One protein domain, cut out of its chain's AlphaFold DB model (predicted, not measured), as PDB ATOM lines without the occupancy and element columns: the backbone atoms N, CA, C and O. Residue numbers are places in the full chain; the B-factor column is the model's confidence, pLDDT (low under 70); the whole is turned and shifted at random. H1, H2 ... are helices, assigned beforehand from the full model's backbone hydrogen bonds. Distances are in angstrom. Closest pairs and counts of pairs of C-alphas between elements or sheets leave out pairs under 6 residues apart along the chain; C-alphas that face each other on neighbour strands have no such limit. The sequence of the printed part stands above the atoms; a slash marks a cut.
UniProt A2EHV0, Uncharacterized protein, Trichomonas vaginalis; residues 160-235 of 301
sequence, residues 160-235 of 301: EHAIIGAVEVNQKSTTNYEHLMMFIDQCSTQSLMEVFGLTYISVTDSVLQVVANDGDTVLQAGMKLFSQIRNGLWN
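AT A GLANCE: This is residues 160 to 235 of the 301 residues of an uncharacterized protein of Trichomonas vaginalis (UniProt A2EHV0). What shape do these atoms make? A rounded cluster of helices, mostly crossed: H4 packs nearly at right angles on H5, the longest helix, and H3 runs beside H4. Residues 181 to 185 of H2 pack on H4, and short H1 packs on residues 226 to 230 of H5. What is it made of? The 76 printed residues hold five named helices, H1 to H5 in chain order, and no named strand; the class is all helix. The whole is compact, with a radius of gyration of the C-alphas of 11.7 A and spans of 32 by 26 by 20 A.

HOW THE PARTS SIT: Where does H1 stand? H1, residues 160 to 163, touches H5, residues 218 to 230; their closest C-alphas, Ile 163 and Phe 226, are 5.6 A apart. What stands round H4? H4, residues 203 to 211, and H5 are about perpendicular at 75 degrees and touch, closest at the C-alphas of Leu 208 and Ala 221, 5.7 A. H3, residues 189 to 196, touches H4 at a shallow tilt of 12 degrees, the same way, closest at the C-alphas of Phe 196 and Val 207, 6.5 A. H2, residues 175 to 186, touches H4 with residues 181 to 185 alone, closest at the C-alphas of Ile 184 and Thr 204, 6.5 A. What of the backbones? Every O i to N i+4 pair is within hydrogen-bond range in H2, H3, H4 and H5; H1 is too short for one.

IN THESE COORDINATES: Where do the helices begin and end? H1 begins at C-alpha 160 (212.404, 164.050, 132.430), and H5 ends at C-alpha 230 (202.672, 168.264, 131.314). Which are long? H5 measures 18.4 A from first to last C-alpha, and H2 16.2 A.

THE WHOLE: Is it unbroken? The printed part has no cut, and the link from H1 to H2 is long, with 11 residues. Where is confidence low? In this predicted model, pLDDT is under 70 at residues 171 to 172, 174 and 201 to 202.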
ATOM      1  N   GLU A 160     212.801 163.762 133.808       92.19
ATOM      2  CA  GLU A 160     212.404 164.050 132.430       92.19
ATOM      3  C   GLU A 160     211.220 163.187 131.998       92.19
ATOM      4  O   GLU A 160     210.267 163.689 131.400       92.19
ATOM      5  N   HIS A 161     211.235 161.899 132.358       91.81
ATOM      6  CA  HIS A 161     210.114 160.997 132.108       91.81
ATOM      7  C   HIS A 161     208.836 161.465 132.815       91.81
ATOM      8  O   HIS A 161     207.738 161.345 132.258       91.81
ATOM      9  N   ALA A 162     208.955 162.006 134.028       91.06
ATOM     10  CA  ALA A 162     207.824 162.527 134.787       91.06
ATOM     11  C   ALA A 162     207.214 163.780 134.126       91.06
ATOM     12  O   ALA A 162     205.994 163.824 133.900       91.06
ATOM     13  N   ILE A 163     208.051 164.758 133.754       92.56
ATOM     14  CA  ILE A 163     207.616 166.057 133.205       92.56
ATOM     15  C   ILE A 163     207.110 165.974 131.758       92.56
ATOM     16  O   ILE A 163     206.152 166.663 131.407       92.56
ATOM     17  N   ILE A 164     207.653 165.079 130.917       93.56
ATOM     18  CA  ILE A 164     207.078 164.820 129.579       93.56
ATOM     19  C   ILE A 164     205.806 163.965 129.652       93.56
ATOM     20  O   ILE A 164     205.090 163.819 128.660       93.56
ATOM     21  N   GLY A 165     205.513 163.407 130.829       92.25
ATOM     22  CA  GLY A 165     204.363 162.550 131.074       92.25
ATOM     23  C   GLY A 165     204.525 161.129 130.550       92.25
ATOM     24  O   GLY A 165     203.520 160.475 130.279       92.25
ATOM     25  N   ALA A 166     205.758 160.647 130.402       91.25
ATOM     26  CA  ALA A 166     206.023 159.252 130.076       91.25
ATOM     27  C   ALA A 166     205.687 158.319 131.253       91.25
ATOM     28  O   ALA A 166     205.267 157.183 131.045       91.25
ATOM     29  N   VAL A 167     205.827 158.821 132.483       88.81
ATOM     30  CA  VAL A 167     205.556 158.088 133.724       88.81
ATOM     31  C   VAL A 167     204.476 158.802 134.535       88.81
ATOM     32  O   VAL A 167     204.354 160.035 134.539       88.81
ATOM     33  N   GLU A 168     203.644 158.014 135.209       83.00
ATOM     34  CA  GLU A 168     202.692 158.542 136.176       83.00
ATOM     35  C   GLU A 168     203.406 158.889 137.470       83.00
ATOM     36  O   GLU A 168     204.064 158.064 138.098       83.00
ATOM     37  N   VAL A 169     203.257 160.143 137.859       76.56
ATOM     38  CA  VAL A 169     203.812 160.659 139.094       76.56
ATOM     39  C   VAL A 169     202.778 160.308 140.172       76.56
ATOM     40  O   VAL A 169     201.626 160.736 140.093       76.56
ATOM     41  N   ASN A 170     203.132 159.434 141.118       73.69
ATOM     42  CA  ASN A 170     202.203 158.921 142.136       73.69
ATOM     43  C   ASN A 170     202.558 159.446 143.525       73.69
ATOM     44  O   ASN A 170     203.629 159.122 144.023       73.69
ATOM     45  N   GLN A 171     201.634 160.145 144.186       62.06
ATOM     46  CA  GLN A 171     201.789 160.743 145.524       62.06
ATOM     47  C   GLN A 171     202.418 159.841 146.604       62.06
ATOM     48  O   GLN A 171     202.906 160.350 147.602       62.06
ATOM     49  N   LYS A 172     202.413 158.514 146.449       63.50
ATOM     50  CA  LYS A 172     202.999 157.590 147.433       63.50
ATOM     51  C   LYS A 172     204.491 157.302 147.241       63.50
ATOM     52  O   LYS A 172     205.066 156.606 148.072       63.50
ATOM     53  N   SER A 173     205.112 157.781 146.163       72.19
ATOM     54  CA  SER A 173     206.513 157.480 145.855       72.19
ATOM     55  C   SER A 173     207.454 158.577 146.346       72.19
ATOM     56  O   SER A 173     207.324 159.731 145.937       72.19
ATOM     57  N   THR A 174     208.449 158.207 147.157       69.06
ATOM     58  CA  THR A 174     209.554 159.099 147.559       69.06
ATOM     59  C   THR A 174     210.336 159.614 146.349       69.06
ATOM     60  O   THR A 174     210.805 160.749 146.361       69.06
ATOM     61  N   THR A 175     210.370 158.837 145.260       79.12
ATOM     62  CA  THR A 175     211.048 159.199 144.006       79.12
ATOM     63  C   THR A 175     210.505 160.476 143.369       79.12
ATOM     64  O   THR A 175     211.223 161.146 142.641       79.12
ATOM     65  N   ASN A 176     209.245 160.851 143.621       80.69
ATOM     66  CA  ASN A 176     208.687 162.057 143.003       80.69
ATOM     67  C   ASN A 176     209.254 163.333 143.606       80.69
ATOM     68  O   ASN A 176     209.385 164.326 142.900       80.69
ATOM     69  N   TYR A 177     209.542 163.318 144.910       83.50
ATOM     70  CA  TYR A 177     210.170 164.460 145.557       83.50
ATOM     71  C   TYR A 177     211.597 164.631 145.034       83.50
ATOM     72  O   TYR A 177     211.984 165.732 144.664       83.50
ATOM     73  N   GLU A 178     212.339 163.531 144.893       86.75
ATOM     74  CA  GLU A 178     213.667 163.540 144.270       86.75
ATOM     75  C   GLU A 178     213.605 164.064 142.829       86.75
ATOM     76  O   GLU A 178     214.345 164.977 142.479       86.75
ATOM     77  N   HIS A 179     212.668 163.573 142.010       89.12
ATOM     78  CA  HIS A 179     212.472 164.071 140.643       89.12
ATOM     79  C   HIS A 179     212.123 165.558 140.597       89.12
ATOM     80  O   HIS A 179     212.571 166.260 139.698       89.12
ATOM     81  N   LEU A 180     211.320 166.042 141.543       88.56
ATOM     82  CA  LEU A 180     210.961 167.453 141.646       88.56
ATOM     83  C   LEU A 180     212.179 168.323 141.958       88.56
ATOM     84  O   LEU A 180     212.383 169.331 141.286       88.56
ATOM     85  N   MET A 181     212.984 167.918 142.943       88.25
ATOM     86  CA  MET A 181     214.224 168.610 143.293       88.25
ATOM     87  C   MET A 181     215.174 168.635 142.099       88.25
ATOM     88  O   MET A 181     215.594 169.707 141.683       88.25
ATOM     89  N   MET A 182     215.405 167.478 141.470       90.19
ATOM     90  CA  MET A 182     216.244 167.377 140.275       90.19
ATOM     91  C   MET A 182     215.742 168.275 139.144       90.19
ATOM     92  O   MET A 182     216.537 168.952 138.506       90.19
ATOM     93  N   PHE A 183     214.431 168.316 138.898       92.00
ATOM     94  CA  PHE A 183     213.854 169.184 137.876       92.00
ATOM     95  C   PHE A 183     214.128 170.669 138.152       92.00
ATOM     96  O   PHE A 183     214.528 171.393 137.242       92.00
ATOM     97  N   ILE A 184     213.908 171.120 139.391       91.50
ATOM     98  CA  ILE A 184     214.128 172.517 139.782       91.50
ATOM     99  C   ILE A 184     215.617 172.863 139.695       91.50
ATOM    100  O   ILE A 184     215.958 173.889 139.112       91.50
ATOM    101  N   ASP A 185     216.488 171.987 140.194       90.06
ATOM    102  CA  ASP A 185     217.944 172.171 140.173       90.06
ATOM    103  C   ASP A 185     218.512 172.199 138.747       90.06
ATOM    104  O   ASP A 185     219.518 172.853 138.486       90.06
ATOM    105  N   GLN A 186     217.861 171.507 137.808       92.00
ATOM    106  CA  GLN A 186     218.240 171.519 136.396       92.00
ATOM    107  C   GLN A 186     217.749 172.759 135.652       92.00
ATOM    108  O   GLN A 186     218.264 173.048 134.574       92.00
ATOM    109  N   CYS A 187     216.785 173.510 136.187       92.94
ATOM    110  CA  CYS A 187     216.323 174.747 135.568       92.94
ATOM    111  C   CYS A 187     217.279 175.906 135.874       92.94
ATOM    112  O   CYS A 187     217.733 176.100 136.999       92.94
ATOM    113  N   SER A 188     217.537 176.750 134.877       92.56
ATOM    114  CA  SER A 188     218.296 177.978 135.086       92.56
ATOM    115  C   SER A 188     217.544 178.907 136.040       92.56
ATOM    116  O   SER A 188     216.338 179.136 135.885       92.56
ATOM    117  N   THR A 189     218.276 179.489 136.993       90.69
ATOM    118  CA  THR A 189     217.758 180.468 137.960       90.69
ATOM    119  C   THR A 189     216.966 181.571 137.264       90.69
ATOM    120  O   THR A 189     215.854 181.873 137.683       90.69
ATOM    121  N   GLN A 190     217.489 182.108 136.156       91.44
ATOM    122  CA  GLN A 190     216.822 183.152 135.380       91.44
ATOM    123  C   GLN A 190     215.441 182.703 134.884       91.44
ATOM    124  O   GLN A 190     214.455 183.401 135.102       91.44
ATOM    125  N   SER A 191     215.344 181.513 134.281       93.38
ATOM    126  CA  SER A 191     214.059 181.013 133.783       93.38
ATOM    127  C   SER A 191     213.049 180.761 134.904       93.38
ATOM    128  O   SER A 191     211.861 181.010 134.723       93.38
ATOM    129  N   LEU A 192     213.506 180.327 136.083       92.94
ATOM    130  CA  LEU A 192     212.641 180.161 137.252       92.94
ATOM    131  C   LEU A 192     212.122 181.511 137.758       92.94
ATOM    132  O   LEU A 192     210.937 181.634 138.052       92.94
ATOM    133  N   MET A 193     212.982 182.531 137.816       91.75
ATOM    134  CA  MET A 193     212.581 183.886 138.205       91.75
ATOM    135  C   MET A 193     211.554 184.471 137.240       91.75
ATOM    136  O   MET A 193     210.548 185.015 137.684       91.75
ATOM    137  N   GLU A 194     211.768 184.323 135.934       91.88
ATOM    138  CA  GLU A 194     210.864 184.843 134.906       91.88
ATOM    139  C   GLU A 194     209.516 184.116 134.883       91.88
ATOM    140  O   GLU A 194     208.471 184.760 134.813       91.88
ATOM    141  N   VAL A 195     209.524 182.779 134.949       93.06
ATOM    142  CA  VAL A 195     208.297 181.970 134.887       93.06
ATOM    143  C   VAL A 195     207.455 182.121 136.154       93.06
ATOM    144  O   VAL A 195     206.231 182.200 136.057       93.06
ATOM    145  N   PHE A 196     208.090 182.181 137.329       92.69
ATOM    146  CA  PHE A 196     207.395 182.209 138.620       92.69
ATOM    147  C   PHE A 196     207.350 183.593 139.284       92.69
ATOM    148  O   PHE A 196     206.782 183.723 140.365       92.69
ATOM    149  N   GLY A 197     207.916 184.632 138.664       91.31
ATOM    150  CA  GLY A 197     207.915 185.997 139.203       91.31
ATOM    151  C   GLY A 197     208.724 186.156 140.497       91.31
ATOM    152  O   GLY A 197     208.333 186.921 141.376       91.31
ATOM    153  N   LEU A 198     209.828 185.416 140.640       88.81
ATOM    154  CA  LEU A 198     210.653 185.405 141.855       88.81
ATOM    155  C   LEU A 198     211.745 186.484 141.800       88.81
ATOM    156  O   LEU A 198     212.361 186.697 140.759       88.81
ATOM    157  N   THR A 199     212.022 187.144 142.929       83.75
ATOM    158  CA  THR A 199     212.991 188.257 143.017       83.75
ATOM    159  C   THR A 199     214.362 187.858 143.573       83.75
ATOM    160  O   THR A 199     215.365 188.456 143.191       83.75
ATOM    161  N   TYR A 200     214.436 186.859 144.456       70.81
ATOM    162  CA  TYR A 200     215.676 186.328 145.037       70.81
ATOM    163  C   TYR A 200     215.430 184.918 145.580       70.81
ATOM    164  O   TYR A 200     214.292 184.586 145.910       70.81
ATOM    165  N   ILE A 201     216.461 184.071 145.652       63.91
ATOM    166  CA  ILE A 201     216.236 182.629 145.673       63.91
ATOM    167  C   ILE A 201     216.872 181.865 146.858       63.91
ATOM    168  O   ILE A 201     218.092 181.774 146.972       63.91
ATOM    169  N   SER A 202     216.016 181.160 147.615       61.41
ATOM    170  CA  SER A 202     216.158 179.715 147.889       61.41
ATOM    171  C   SER A 202     215.181 178.951 146.969       61.41
ATOM    172  O   SER A 202     213.964 179.120 147.087       61.41
ATOM    173  N   VAL A 203     215.707 178.206 145.982       70.81
ATOM    174  CA  VAL A 203     215.033 177.938 144.677       70.81
ATOM    175  C   VAL A 203     213.759 177.147 144.841       70.81
ATOM    176  O   VAL A 203     212.705 177.541 144.345       70.81
ATOM    177  N   THR A 204     213.852 176.056 145.579       77.94
ATOM    178  CA  THR A 204     212.795 175.063 145.579       77.94
ATOM    179  C   THR A 204     211.560 175.546 146.317       77.94
ATOM    180  O   THR A 204     210.472 175.548 145.744       77.94
ATOM    181  N   ASP A 205     211.714 176.021 147.553       83.56
ATOM    182  CA  ASP A 205     210.568 176.413 148.376       83.56
ATOM    183  C   ASP A 205     209.793 177.572 147.748       83.56
ATOM    184  O   ASP A 205     208.564 177.561 147.742       83.56
ATOM    185  N   SER A 206     210.501 178.528 147.143       88.06
ATOM    186  CA  SER A 206     209.884 179.692 146.500       88.06
ATOM    187  C   SER A 206     209.059 179.289 145.274       88.06
ATOM    188  O   SER A 206     207.928 179.741 145.110       88.06
ATOM    189  N   VAL A 207     209.586 178.391 144.433       89.31
ATOM    190  CA  VAL A 207     208.853 177.856 143.272       89.31
ATOM    191  C   VAL A 207     207.605 177.101 143.726       89.31
ATOM    192  O   VAL A 207     206.525 177.280 143.163       89.31
ATOM    193  N   LEU A 208     207.726 176.272 144.764       89.88
ATOM    194  CA  LEU A 208     206.603 175.476 145.252       89.88
ATOM    195  C   LEU A 208     205.536 176.326 145.940       89.88
ATOM    196  O   LEU A 208     204.358 176.018 145.790       89.88
ATOM    197  N   GLN A 209     205.912 177.415 146.612       89.62
ATOM    198  CA  GLN A 209     204.960 178.374 147.179       89.62
ATOM    199  C   GLN A 209     204.102 179.051 146.106       89.62
ATOM    200  O   GLN A 209     202.910 179.231 146.324       89.62
ATOM    201  N   VAL A 210     204.667 179.373 144.937       89.44
ATOM    202  CA  VAL A 210     203.906 179.975 143.823       89.44
ATOM    203  C   VAL A 210     202.862 179.007 143.257       89.44
ATOM    204  O   VAL A 210     201.806 179.428 142.789       89.44
ATOM    205  N   VAL A 211     203.146 177.704 143.285       90.44
ATOM    206  CA  VAL A 211     202.259 176.667 142.733       90.44
ATOM    207  C   VAL A 211     201.261 176.133 143.770       90.44
ATOM    208  O   VAL A 211     200.223 175.575 143.398       90.44
ATOM    209  N   ALA A 212     201.573 176.268 145.058       92.94
ATOM    210  CA  ALA A 212     200.761 175.774 146.158       92.94
ATOM    211  C   ALA A 212     199.442 176.550 146.301       92.94
ATOM    212  O   ALA A 212     199.391 177.771 146.195       92.94
ATOM    213  N   ASN A 213     198.372 175.823 146.614       91.81
ATOM    214  CA  ASN A 213     197.167 176.397 147.204       91.81
ATOM    215  C   ASN A 213     197.303 176.428 148.734       91.81
ATOM    216  O   ASN A 213     198.085 175.666 149.310       91.81
ATOM    217  N   ASP A 214     196.456 177.216 149.395       90.00
ATOM    218  CA  ASP A 214     196.344 177.220 150.855       90.00
ATOM    219  C   ASP A 214     196.142 175.800 151.407       90.00
ATOM    220  O   ASP A 214     195.187 175.098 151.064       90.00
ATOM    221  N   GLY A 215     197.066 175.379 152.275       89.94
ATOM    222  CA  GLY A 215     197.051 174.065 152.920       89.94
ATOM    223  C   GLY A 215     197.687 172.926 152.119       89.94
ATOM    224  O   GLY A 215     197.699 171.795 152.607       89.94
ATOM    225  N   ASP A 216     198.239 173.183 150.929       92.44
ATOM    226  CA  ASP A 216     199.010 172.172 150.209       92.44
ATOM    227  C   ASP A 216     200.291 171.796 150.967       92.44
ATOM    228  O   ASP A 216     201.057 172.636 151.438       92.44
ATOM    229  N   THR A 217     200.585 170.500 150.991       90.81
ATOM    230  CA  THR A 217     201.927 169.998 151.303       90.81
ATOM    231  C   THR A 217     202.889 170.264 150.141       90.81
ATOM    232  O   THR A 217     202.483 170.325 148.979       90.81
ATOM    233  N   VAL A 218     204.194 170.305 150.431       86.75
ATOM    234  CA  VAL A 218     205.279 170.419 149.432       86.75
ATOM    235  C   VAL A 218     205.119 169.399 148.299       86.75
ATOM    236  O   VAL A 218     205.243 169.731 147.120       86.75
ATOM    237  N   LEU A 219     204.769 168.156 148.644       87.12
ATOM    238  CA  LEU A 219     204.538 167.107 147.659       87.12
ATOM    239  C   LEU A 219     203.332 167.424 146.768       87.12
ATOM    240  O   LEU A 219     203.431 167.291 145.555       87.12
ATOM    241  N   GLN A 220     202.206 167.876 147.329       90.50
ATOM    242  CA  GLN A 220     201.031 168.260 146.536       90.50
ATOM    243  C   GLN A 220     201.332 169.429 145.592       90.50
ATOM    244  O   GLN A 220     200.931 169.368 144.428       90.50
ATOM    245  N   ALA A 221     202.082 170.435 146.047       91.88
ATOM    246  CA  ALA A 221     202.532 171.542 145.205       91.88
ATOM    247  C   ALA A 221     203.423 171.047 144.050       91.88
ATOM    248  O   ALA A 221     203.183 171.374 142.889       91.88
ATOM    249  N   GLY A 222     204.381 170.158 144.332       90.25
ATOM    250  CA  GLY A 222     205.226 169.537 143.306       90.25
ATOM    251  C   GLY A 222     204.443 168.711 142.282       90.25
ATOM    252  O   GLY A 222     204.670 168.801 141.074       90.25
ATOM    253  N   MET A 223     203.451 167.950 142.745       89.38
ATOM    254  CA  MET A 223     202.542 167.197 141.877       89.38
ATOM    255  C   MET A 223     201.736 168.115 140.952       89.38
ATOM    256  O   MET A 223     201.553 167.804 139.770       89.38
ATOM    257  N   LYS A 224     201.259 169.252 141.477       92.06
ATOM    258  CA  LYS A 224     200.579 170.281 140.683       92.06
ATOM    259  C   LYS A 224     201.523 170.877 139.648       92.06
ATOM    260  O   LYS A 224     201.126 170.959 138.487       92.06
ATOM    261  N   LEU A 225     202.765 171.188 140.020       92.25
ATOM    262  CA  LEU A 225     203.776 171.709 139.099       92.25
ATOM    263  C   LEU A 225     203.999 170.754 137.916       92.25
ATOM    264  O   LEU A 225     203.871 171.160 136.762       92.25
ATOM    265  N   PHE A 226     204.238 169.466 138.174       91.31
ATOM    266  CA  PHE A 226     204.423 168.471 137.109       91.31
ATOM    267  C   PHE A 226     203.190 168.308 136.218       91.31
ATOM    268  O   PHE A 226     203.320 168.177 134.999       91.31
ATOM    269  N   SER A 227     201.987 168.347 136.796       90.06
ATOM    270  CA  SER A 227     200.741 168.325 136.024       90.06
ATOM    271  C   SER A 227     200.617 169.557 135.119       90.06
ATOM    272  O   SER A 227     200.313 169.437 133.933       90.06
ATOM    273  N   GLN A 228     200.918 170.743 135.649       92.62
ATOM    274  CA  GLN A 228     200.884 172.002 134.909       92.62
ATOM    275  C   GLN A 228     201.908 172.030 133.764       92.62
ATOM    276  O   GLN A 228     201.554 172.410 132.648       92.62
ATOM    277  N   ILE A 229     203.138 171.556 133.995       92.62
ATOM    278  CA  ILE A 229     204.167 171.408 132.950       92.62
ATOM    279  C   ILE A 229     203.693 170.445 131.855       92.62
ATOM    280  O   ILE A 229     203.750 170.749 130.662       92.62
ATOM    281  N   ARG A 230     203.170 169.280 132.249       89.31
ATOM    282  CA  ARG A 230     202.672 168.264 131.314       89.31
ATOM    283  C   ARG A 230     201.553 168.796 130.422       89.31
ATOM    284  O   ARG A 230     201.525 168.479 129.235       89.31
ATOM    285  N   ASN A 231     200.663 169.603 130.993       89.69
ATOM    286  CA  ASN A 231     199.525 170.202 130.298       89.69
ATOM    287  C   ASN A 231     199.898 171.464 129.500       89.69
ATOM    288  O   ASN A 231     199.015 172.090 128.919       89.69
ATOM    289  N   GLY A 232     201.181 171.838 129.456       89.56
ATOM    290  CA  GLY A 232     201.665 172.978 128.678       89.56
ATOM    291  C   GLY A 232     201.344 174.339 129.297       89.56
ATOM    292  O   GLY A 232     201.393 175.346 128.594       89.56
ATOM    293  N   LEU A 233     201.012 174.399 130.594       91.88
ATOM    294  CA  LEU A 233     200.917 175.684 131.293       91.88
ATOM    295  C   LEU A 233     202.300 176.335 131.375       91.88
ATOM    296  O   LEU A 233     202.440 177.524 131.087       91.88
ATOM    297  N   TRP A 234     203.301 175.518 131.706       93.19
ATOM    298  CA  TRP A 234     204.707 175.892 131.769       93.19
ATOM    299  C   TRP A 234     205.472 175.097 130.718       93.19
ATOM    300  O   TRP A 234     205.627 173.878 130.833       93.19
ATOM    301  N   ASN A 235     205.923 175.786 129.674       94.38
ATOM    302  CA  ASN A 235     206.810 175.181 128.693       94.38
ATOM    303  C   ASN A 235     208.205 175.039 129.287       94.38
ATOM    304  O   ASN A 235     208.625 175.834 130.128       94.38
TER     305      ASN A 235